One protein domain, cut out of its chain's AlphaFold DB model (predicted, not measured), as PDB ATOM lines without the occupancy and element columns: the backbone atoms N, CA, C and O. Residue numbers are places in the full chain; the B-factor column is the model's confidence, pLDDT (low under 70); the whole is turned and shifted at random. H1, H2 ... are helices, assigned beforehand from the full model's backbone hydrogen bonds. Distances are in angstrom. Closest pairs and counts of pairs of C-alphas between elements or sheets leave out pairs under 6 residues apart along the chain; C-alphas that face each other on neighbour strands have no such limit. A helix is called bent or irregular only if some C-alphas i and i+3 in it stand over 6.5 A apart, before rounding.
ATOM      1  N   HIS A   8     -24.332 144.126  24.283       72.62
ATOM      2  CA  HIS A   8     -23.391 143.816  23.210       72.62
ATOM      3  C   HIS A   8     -23.968 144.024  21.804       72.62
ATOM      4  O   HIS A   8     -23.223 144.387  20.894       72.62
ATOM      5  N   SER A   9     -25.273 143.818  21.625       72.81
ATOM      6  CA  SER A   9     -25.962 144.084  20.358       72.81
ATOM      7  C   SER A   9     -26.027 145.580  20.048       72.81
ATOM      8  O   SER A   9     -25.741 145.981  18.922       72.81
ATOM      9  N   VAL A  10     -26.331 146.411  21.051       76.94
ATOM     10  CA  VAL A  10     -26.354 147.878  20.916       76.94
ATOM     11  C   VAL A  10     -24.965 148.418  20.571       76.94
ATOM     12  O   VAL A  10     -24.832 149.226  19.654       76.94
ATOM     13  N   ILE A  11     -23.919 147.925  21.241       77.38
ATOM     14  CA  ILE A  11     -22.530 148.307  20.943       77.38
ATOM     15  C   ILE A  11     -22.147 147.927  19.510       77.38
ATOM     16  O   ILE A  11     -21.589 148.749  18.788       77.38
ATOM     17  N   ASN A  12     -22.464 146.708  19.067       70.75
ATOM     18  CA  ASN A  12     -22.168 146.286  17.698       70.75
ATOM     19  C   ASN A  12     -22.919 147.110  16.647       70.75
ATOM     20  O   ASN A  12     -22.371 147.368  15.577       70.75
ATOM     21  N   LEU A  13     -24.151 147.521  16.947       76.75
ATOM     22  CA  LEU A  13     -24.951 148.357  16.063       76.75
ATOM     23  C   LEU A  13     -24.363 149.771  15.953       76.75
ATOM     24  O   LEU A  13     -24.241 150.282  14.844       76.75
ATOM     25  N   LEU A  14     -23.920 150.355  17.072       76.75
ATOM     26  CA  LEU A  14     -23.184 151.624  17.099       76.75
ATOM     27  C   LEU A  14     -21.885 151.541  16.295       76.75
ATOM     28  O   LEU A  14     -21.664 152.362  15.410       76.75
ATOM     29  N   ILE A  15     -21.054 150.524  16.554       76.12
ATOM     30  CA  ILE A  15     -19.798 150.303  15.822       76.12
ATOM     31  C   ILE A  15     -20.074 150.145  14.327       76.12
ATOM     32  O   ILE A  15     -19.380 150.747  13.512       76.12
ATOM     33  N   GLY A  16     -21.094 149.365  13.962       70.81
ATOM     34  CA  GLY A  16     -21.505 149.207  12.574       70.81
ATOM     35  C   GLY A  16     -21.907 150.543  11.948       70.81
ATOM     36  O   GLY A  16     -21.416 150.865  10.873       70.81
ATOM     37  N   ALA A  17     -22.731 151.346  12.624       71.94
ATOM     38  CA  ALA A  17     -23.187 152.638  12.108       71.94
ATOM     39  C   ALA A  17     -22.023 153.615  11.874       71.94
ATOM     40  O   ALA A  17     -21.909 154.186  10.792       71.94
ATOM     41  N   LEU A  18     -21.114 153.730  12.847       73.00
ATOM     42  CA  LEU A  18     -19.878 154.514  12.733       73.00
ATOM     43  C   LEU A  18     -18.986 154.024  11.583       73.00
ATOM     44  O   LEU A  18     -18.393 154.820  10.859       73.00
ATOM     45  N   LEU A  19     -18.889 152.708  11.396       72.06
ATOM     46  CA  LEU A  19     -18.079 152.135  10.328       72.06
ATOM     47  C   LEU A  19     -18.713 152.342   8.945       72.06
ATOM     48  O   LEU A  19     -17.994 152.576   7.980       72.06
ATOM     49  N   GLY A  20     -20.043 152.286   8.844       72.94
ATOM     50  CA  GLY A  20     -20.785 152.550   7.609       72.94
ATOM     51  C   GLY A  20     -20.669 154.003   7.148       72.94
ATOM     52  O   GLY A  20     -20.458 154.252   5.958       72.94
ATOM     53  N   SER A  21     -20.726 154.958   8.083       69.94
ATOM     54  CA  SER A  21     -20.513 156.380   7.782       69.94
ATOM     55  C   SER A  21     -19.051 156.680   7.427       69.94
ATOM     56  O   SER A  21     -18.761 157.389   6.467       69.94
ATOM     57  N   ALA A  22     -18.095 156.073   8.136       70.69
ATOM     58  CA  ALA A  22     -16.681 156.197   7.790       70.69
ATOM     59  C   ALA A  22     -16.374 155.598   6.406       70.69
ATOM     60  O   ALA A  22     -15.626 156.183   5.627       70.69
ATOM     61  N   ALA A  23     -16.975 154.454   6.065       73.44
ATOM     62  CA  ALA A  23     -16.792 153.804   4.769       73.44
ATOM     63  C   ALA A  23     -17.345 154.635   3.603       73.44
ATOM     64  O   ALA A  23     -16.751 154.644   2.528       73.44
ATOM     65  N   THR A  24     -18.449 155.354   3.806       71.00
ATOM     66  CA  THR A  24     -19.010 156.269   2.800       71.00
ATOM     67  C   THR A  24     -18.129 157.500   2.607       71.00
ATOM     68  O   THR A  24     -17.834 157.841   1.463       71.00
ATOM     69  N   GLY A  25     -17.601 158.087   3.686       65.88
ATOM     70  CA  GLY A  25     -16.587 159.144   3.597       65.88
ATOM     71  C   GLY A  25     -15.302 158.681   2.894       65.88
ATOM     72  O   GLY A  25     -14.769 159.384   2.038       65.88
ATOM     73  N   LEU A  26     -14.838 157.457   3.170       69.31
ATOM     74  CA  LEU A  26     -13.699 156.844   2.475       69.31
ATOM     75  C   LEU A  26     -13.984 156.602   0.989       69.31
ATOM     76  O   LEU A  26     -13.116 156.857   0.159       69.31
ATOM     77  N   ALA A  27     -15.185 156.136   0.641       69.88
ATOM     78  CA  ALA A  27     -15.599 155.939  -0.746       69.88
ATOM     79  C   ALA A  27     -15.675 157.270  -1.508       69.88
ATOM     80  O   ALA A  27     -15.211 157.352  -2.644       69.88
ATOM     81  N   GLN A  28     -16.194 158.324  -0.872       67.50
ATOM     82  CA  GLN A  28     -16.164 159.677  -1.424       67.50
ATOM     83  C   GLN A  28     -14.731 160.177  -1.612       67.50
ATOM     84  O   GLN A  28     -14.430 160.696  -2.680       67.50
ATOM     85  N   LEU A  29     -13.829 159.943  -0.649       68.06
ATOM     86  CA  LEU A  29     -12.403 160.256  -0.792       68.06
ATOM     87  C   LEU A  29     -11.789 159.529  -2.001       68.06
ATOM     88  O   LEU A  29     -11.125 160.134  -2.841       68.06
ATOM     89  N   LEU A  30     -12.023 158.218  -2.107       67.81
ATOM     90  CA  LEU A  30     -11.562 157.380  -3.219       67.81
ATOM     91  C   LEU A  30     -12.030 157.934  -4.573       67.81
ATOM     92  O   LEU A  30     -11.234 157.992  -5.511       67.81
ATOM     93  N   LEU A  31     -13.285 158.383  -4.654       69.19
ATOM     94  CA  LEU A  31     -13.876 158.993  -5.846       69.19
ATOM     95  C   LEU A  31     -13.381 160.429  -6.099       69.19
ATOM     96  O   LEU A  31     -13.267 160.830  -7.254       69.19
ATOM     97  N   SER A  32     -13.030 161.190  -5.059       69.81
ATOM     98  CA  SER A  32     -12.560 162.581  -5.149       69.81
ATOM     99  C   SER A  32     -11.066 162.712  -5.475       69.81
ATOM    100  O   SER A  32     -10.482 163.780  -5.295       69.81
ATOM    101  N   GLY A  33     -10.416 161.633  -5.917       67.38
ATOM    102  CA  GLY A  33      -8.993 161.638  -6.255       67.38
ATOM    103  C   GLY A  33      -8.055 161.355  -5.079       67.38
ATOM    104  O   GLY A  33      -6.842 161.502  -5.235       67.38
ATOM    105  N   ALA A  34      -8.552 160.872  -3.932       69.88
ATOM    106  CA  ALA A  34      -7.685 160.436  -2.833       69.88
ATOM    107  C   ALA A  34      -6.770 159.271  -3.219       69.88
ATOM    108  O   ALA A  34      -5.762 159.069  -2.555       69.88
ATOM    109  N   LEU A  35      -7.050 158.546  -4.307       68.25
ATOM    110  CA  LEU A  35      -6.102 157.593  -4.891       68.25
ATOM    111  C   LEU A  35      -4.775 158.257  -5.268       68.25
ATOM    112  O   LEU A  35      -3.724 157.658  -5.070       68.25
ATOM    113  N   VAL A  36      -4.803 159.496  -5.763       72.94
ATOM    114  CA  VAL A  36      -3.588 160.247  -6.103       72.94
ATOM    115  C   VAL A  36      -2.834 160.623  -4.831       72.94
ATOM    116  O   VAL A  36      -1.634 160.380  -4.739       72.94
ATOM    117  N   MET A  37      -3.535 161.125  -3.811       74.12
ATOM    118  CA  MET A  37      -2.931 161.448  -2.513       74.12
ATOM    119  C   MET A  37      -2.378 160.199  -1.808       74.12
ATOM    120  O   MET A  37      -1.272 160.220  -1.277       74.12
ATOM    121  N   ALA A  38      -3.116 159.089  -1.851       78.75
ATOM    122  CA  ALA A  38      -2.701 157.799  -1.318       78.75
ATOM    123  C   ALA A  38      -1.492 157.247  -2.082       78.75
ATOM    124  O   ALA A  38      -0.572 156.741  -1.448       78.75
ATOM    125  N   MET A  39      -1.439 157.391  -3.412       76.94
ATOM    126  CA  MET A  39      -0.258 157.040  -4.209       76.94
ATOM    127  C   MET A  39       0.953 157.887  -3.816       76.94
ATOM    128  O   MET A  39       2.012 157.322  -3.572       76.94
ATOM    129  N   ILE A  40       0.803 159.208  -3.678       77.50
ATOM    130  CA  ILE A  40       1.891 160.101  -3.250       77.50
ATOM    131  C   ILE A  40       2.391 159.711  -1.854       77.50
ATOM    132  O   ILE A  40       3.591 159.539  -1.662       77.50
ATOM    133  N   MET A  41       1.482 159.501  -0.898       81.06
ATOM    134  CA  MET A  41       1.824 159.073   0.462       81.06
ATOM    135  C   MET A  41       2.483 157.692   0.487       81.06
ATOM    136  O   MET A  41       3.437 157.484   1.230       81.06
ATOM    137  N   THR A  42       2.018 156.759  -0.345       83.44
ATOM    138  CA  THR A  42       2.608 155.417  -0.460       83.44
ATOM    139  C   THR A  42       4.015 155.496  -1.035       83.44
ATOM    140  O   THR A  42       4.931 154.908  -0.472       83.44
ATOM    141  N   VAL A  43       4.215 156.257  -2.115       86.50
ATOM    142  CA  VAL A  43       5.542 156.485  -2.701       86.50
ATOM    143  C   VAL A  43       6.465 157.124  -1.669       86.50
ATOM    144  O   VAL A  43       7.563 156.625  -1.453       86.50
ATOM    145  N   PHE A  44       6.002 158.159  -0.969       84.31
ATOM    146  CA  PHE A  44       6.770 158.829   0.076       84.31
ATOM    147  C   PHE A  44       7.154 157.878   1.220       84.31
ATOM    148  O   PHE A  44       8.319 157.826   1.617       84.31
ATOM    149  N   ALA A  45       6.206 157.074   1.708       85.62
ATOM    150  CA  ALA A  45       6.446 156.079   2.748       85.62
ATOM    151  C   ALA A  45       7.435 154.998   2.291       85.62
ATOM    152  O   ALA A  45       8.340 154.650   3.045       85.62
ATOM    153  N   VAL A  46       7.315 154.503   1.055       89.62
ATOM    154  CA  VAL A  46       8.254 153.531   0.473       89.62
ATOM    155  C   VAL A  46       9.646 154.141   0.336       89.62
ATOM    156  O   VAL A  46      10.624 153.500   0.707       89.62
ATOM    157  N   THR A  47       9.761 155.381  -0.140       89.81
ATOM    158  CA  THR A  47      11.046 156.081  -0.230       89.81
ATOM    159  C   THR A  47      11.684 156.249   1.146       89.81
ATOM    160  O   THR A  47      12.852 155.906   1.307       89.81
ATOM    161  N   MET A  48      10.935 156.705   2.155       86.00
ATOM    162  CA  MET A  48      11.456 156.801   3.521       86.00
ATOM    163  C   MET A  48      11.845 155.434   4.080       86.00
ATOM    164  O   MET A  48      12.915 155.310   4.665       86.00
ATOM    165  N   PHE A  49      11.026 154.404   3.869       81.19
ATOM    166  CA  PHE A  49      11.338 153.047   4.303       81.19
ATOM    167  C   PHE A  49      12.617 152.524   3.648       81.19
ATOM    168  O   PHE A  49      13.438 151.924   4.326       81.19
ATOM    169  N   LEU A  50      12.835 152.787   2.356       81.12
ATOM    170  CA  LEU A  50      14.073 152.420   1.669       81.12
ATOM    171  C   LEU A  50      15.283 153.182   2.209       81.12
ATOM    172  O   LEU A  50      16.351 152.590   2.323       81.12
ATOM    173  N   ILE A  51      15.127 154.461   2.557       83.88
ATOM    174  CA  ILE A  51      16.188 155.252   3.190       83.88
ATOM    175  C   ILE A  51      16.527 154.665   4.559       83.88
ATOM    176  O   ILE A  51      17.689 154.372   4.810       83.88
ATOM    177  N   VAL A  52      15.520 154.432   5.405       78.50
ATOM    178  CA  VAL A  52      15.700 153.829   6.732       78.50
ATOM    179  C   VAL A  52      16.310 152.441   6.603       78.50
ATOM    180  O   VAL A  52      17.303 152.176   7.251       78.50
ATOM    181  N   LEU A  53      15.823 151.590   5.699       73.12
ATOM    182  CA  LEU A  53      16.379 150.257   5.466       73.12
ATOM    183  C   LEU A  53      17.819 150.315   4.947       73.12
ATOM    184  O   LEU A  53      18.635 149.471   5.302       73.12
ATOM    185  N   ALA A  54      18.152 151.279   4.088       77.00
ATOM    186  CA  ALA A  54      19.518 151.478   3.622       77.00
ATOM    187  C   ALA A  54      20.429 151.954   4.762       77.00
ATOM    188  O   ALA A  54      21.555 151.468   4.867       77.00
ATOM    189  N   SER A  55      19.937 152.846   5.625       70.81
ATOM    190  CA  SER A  55      20.619 153.304   6.838       70.81
ATOM    191  C   SER A  55      20.790 152.177   7.854       70.81
ATOM    192  O   SER A  55      21.901 151.974   8.326       70.81
ATOM    193  N   ASP A  56      19.745 151.398   8.112       66.06
ATOM    194  CA  ASP A  56      19.736 150.239   9.003       66.06
ATOM    195  C   ASP A  56      20.651 149.150   8.467       66.06
ATOM    196  O   ASP A  56      21.439 148.606   9.212       66.06
ATOM    197  N   LYS A  57      20.665 148.878   7.159       61.25
ATOM    198  CA  LYS A  57      21.605 147.916   6.562       61.25
ATOM    199  C   LYS A  57      23.052 148.416   6.594       61.25
ATOM    200  O   LYS A  57      23.976 147.603   6.636       61.25
ATOM    201  N   LEU A  58      23.267 149.734   6.574       62.56
ATOM    202  CA  LEU A  58      24.570 150.345   6.851       62.56
ATOM    203  C   LEU A  58      24.954 150.186   8.330       62.56
ATOM    204  O   LEU A  58      26.110 149.882   8.620       62.56
ATOM    205  N   LEU A  59      23.995 150.368   9.243       54.72
ATOM    206  CA  LEU A  59      24.176 150.261  10.688       54.72
ATOM    207  C   LEU A  59      24.339 148.814  11.156       54.72
ATOM    208  O   LEU A  59      25.227 148.568  11.951       54.72
ATOM    209  N   ASP A  60      23.582 147.856  10.635       55.88
ATOM    210  CA  ASP A  60      23.662 146.419  10.926       55.88
ATOM    211  C   ASP A  60      24.974 145.823  10.411       55.88
ATOM    212  O   ASP A  60      25.563 144.932  11.033       55.88
ATOM    213  N   ARG A  61      25.483 146.354   9.286       53.06
ATOM    214  CA  ARG A  61      26.840 146.057   8.803       53.06
ATOM    215  C   ARG A  61      27.917 146.604   9.750       53.06
ATOM    216  O   ARG A  61      29.037 146.098   9.717       53.06
ATOM    217  N   LEU A  62      27.588 147.594  10.584       53.41
ATOM    218  CA  LEU A  62      28.450 148.141  11.638       53.41
ATOM    219  C   LEU A  62      28.189 147.530  13.035       53.41
ATOM    220  O   LEU A  62      29.114 147.468  13.838       53.41
ATOM    221  N   LEU A  85     -24.295 139.110  13.181       61.41
ATOM    222  CA  LEU A  85     -25.248 139.827  12.320       61.41
ATOM    223  C   LEU A  85     -25.532 141.280  12.739       61.41
ATOM    224  O   LEU A  85     -25.917 142.091  11.900       61.41
ATOM    225  N   SER A  86     -25.304 141.638  14.004       60.72
ATOM    226  CA  SER A  86     -25.485 143.019  14.493       60.72
ATOM    227  C   SER A  86     -24.511 144.014  13.854       60.72
ATOM    228  O   SER A  86     -24.869 145.165  13.621       60.72
ATOM    229  N   PHE A  87     -23.307 143.560  13.511       56.38
ATOM    230  CA  PHE A  87     -22.299 144.373  12.833       56.38
ATOM    231  C   PHE A  87     -22.677 144.746  11.380       56.38
ATOM    232  O   PHE A  87     -22.723 145.941  11.086       56.38
ATOM    233  N   PRO A  88     -23.011 143.803  10.471       68.56
ATOM    234  CA  PRO A  88     -23.443 144.145   9.116       68.56
ATOM    235  C   PRO A  88     -24.761 144.933   9.094       68.56
ATOM    236  O   PRO A  88     -24.931 145.797   8.239       68.56
ATOM    237  N   ALA A  89     -25.667 144.704  10.052       75.31
ATOM    238  CA  ALA A  89     -26.885 145.505  10.180       75.31
ATOM    239  C   ALA A  89     -26.583 146.973  10.538       75.31
ATOM    240  O   ALA A  89     -27.108 147.879   9.894       75.31
ATOM    241  N   GLY A  90     -25.700 147.216  11.517       69.06
ATOM    242  CA  GLY A  90     -25.244 148.569  11.847       69.06
ATOM    243  C   GLY A  90     -24.515 149.236  10.677       69.06
ATOM    244  O   GLY A  90     -24.755 150.404  10.396       69.06
ATOM    245  N   PHE A  91     -23.688 148.484   9.946       65.38
ATOM    246  CA  PHE A  91     -22.958 148.976   8.772       65.38
ATOM    247  C   PHE A  91     -23.882 149.513   7.673       65.38
ATOM    248  O   PHE A  91     -23.689 150.628   7.192       65.38
ATOM    249  N   LEU A  92     -24.931 148.764   7.322       79.06
ATOM    250  CA  LEU A  92     -25.926 149.205   6.339       79.06
ATOM    251  C   LEU A  92     -26.694 150.447   6.806       79.06
ATOM    252  O   LEU A  92     -26.967 151.341   6.006       79.06
ATOM    253  N   LEU A  93     -27.007 150.528   8.101       78.69
ATOM    254  CA  LEU A  93     -27.670 151.690   8.688       78.69
ATOM    255  C   LEU A  93     -26.769 152.937   8.644       78.69
ATOM    256  O   LEU A  93     -27.239 154.014   8.285       78.69
ATOM    257  N   GLY A  94     -25.471 152.789   8.930       67.38
ATOM    258  CA  GLY A  94     -24.480 153.863   8.807       67.38
ATOM    259  C   GLY A  94     -24.345 154.403   7.383       67.38
ATOM    260  O   GLY A  94     -24.301 155.615   7.189       67.38
ATOM    261  N   ILE A  95     -24.356 153.517   6.381       69.62
ATOM    262  CA  ILE A  95     -24.370 153.909   4.961       69.62
ATOM    263  C   ILE A  95     -25.634 154.709   4.635       69.62
ATOM    264  O   ILE A  95     -25.550 155.756   3.997       69.62
ATOM    265  N   ALA A  96     -26.804 154.237   5.075       76.81
ATOM    266  CA  ALA A  96     -28.067 154.923   4.820       76.81
ATOM    267  C   ALA A  96     -28.084 156.337   5.429       76.81
ATOM    268  O   ALA A  96     -28.478 157.280   4.753       76.81
ATOM    269  N   LEU A  97     -27.605 156.501   6.668       74.62
ATOM    270  CA  LEU A  97     -27.519 157.811   7.329       74.62
ATOM    271  C   LEU A  97     -26.586 158.783   6.598       74.62
ATOM    272  O   LEU A  97     -26.962 159.933   6.374       74.62
ATOM    273  N   ALA A  98     -25.409 158.314   6.177       68.00
ATOM    274  CA  ALA A  98     -24.460 159.127   5.422       68.00
ATOM    275  C   ALA A  98     -25.020 159.551   4.053       68.00
ATOM    276  O   ALA A  98     -24.852 160.694   3.635       68.00
ATOM    277  N   LEU A  99     -25.762 158.669   3.371       71.50
ATOM    278  CA  LEU A  99     -26.457 159.013   2.124       71.50
ATOM    279  C   LEU A  99     -27.569 160.052   2.323       71.50
ATOM    280  O   LEU A  99     -27.864 160.807   1.400       71.50
ATOM    281  N   LEU A 100     -28.173 160.114   3.515       76.75
ATOM    282  CA  LEU A 100     -29.129 161.159   3.888       76.75
ATOM    283  C   LEU A 100     -28.455 162.492   4.272       76.75
ATOM    284  O   LEU A 100     -29.162 163.445   4.597       76.75
ATOM    285  N   GLY A 101     -27.119 162.579   4.253       65.19
ATOM    286  CA  GLY A 101     -26.381 163.769   4.692       65.19
ATOM    287  C   GLY A 101     -26.429 163.986   6.206       65.19
ATOM    288  O   GLY A 101     -26.119 165.075   6.686       65.19
TER     289      GLY A 101
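AT A GLANCE: This is residues 8 to 62 and 85 to 101 of the 111 residues of an uncharacterized protein of Halieaceae bacterium (UniProt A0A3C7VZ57). One long helix, H1, bends into an L of two arms, H1a and H1b; the shorter helix H2 packs on H1a, while residues 39 to 62 stick out free. The printed part has 72 residues with two named helices, H1 then H2, and no named strand: all helix. It is extended, radius of gyration of the C-alphas 19.7 A, and flat, spanning 56 by 32 by 14 A.

HOW THE PARTS SIT: H1, residues 8 to 60, was assigned as one helix by its hydrogen bonds but is bent: C-alphas 32 and 35 are 8.2 A apart. Its arms H1a, residues 8 to 32, and H1b, residues 35 to 60, stand about perpendicular at 81 degrees. They are close but not clearly touching; their closest C-alphas, of Leu 29 and Leu 35, are 8.0 A apart. H2, residues 85 to 99, touches H1a, the closest C-alphas being those of Ala 17 and Gly 94, 3.8 A apart. These two run the same way at a steep tilt of 43 degrees. H1b and H2 are apart. In H1a, H1b and H2 every O i to N i+4 pair is within hydrogen-bond range.

IN THESE COORDINATES: H1a, 35.7 A long, begins at C-alpha 8 (-23.391, 143.816, 23.210). H1b measures 35.5 A. H2, 21.8 A, ends at C-alpha 99 (-26.457, 159.013, 2.124).

THE WHOLE: Residues 63 to 84 are not printed; C-alphas 62 and 85 are 54.3 A apart across the cut. Mean pLDDT of the printed part is 72.3, with 29 residues under 70, among them 25 to 35.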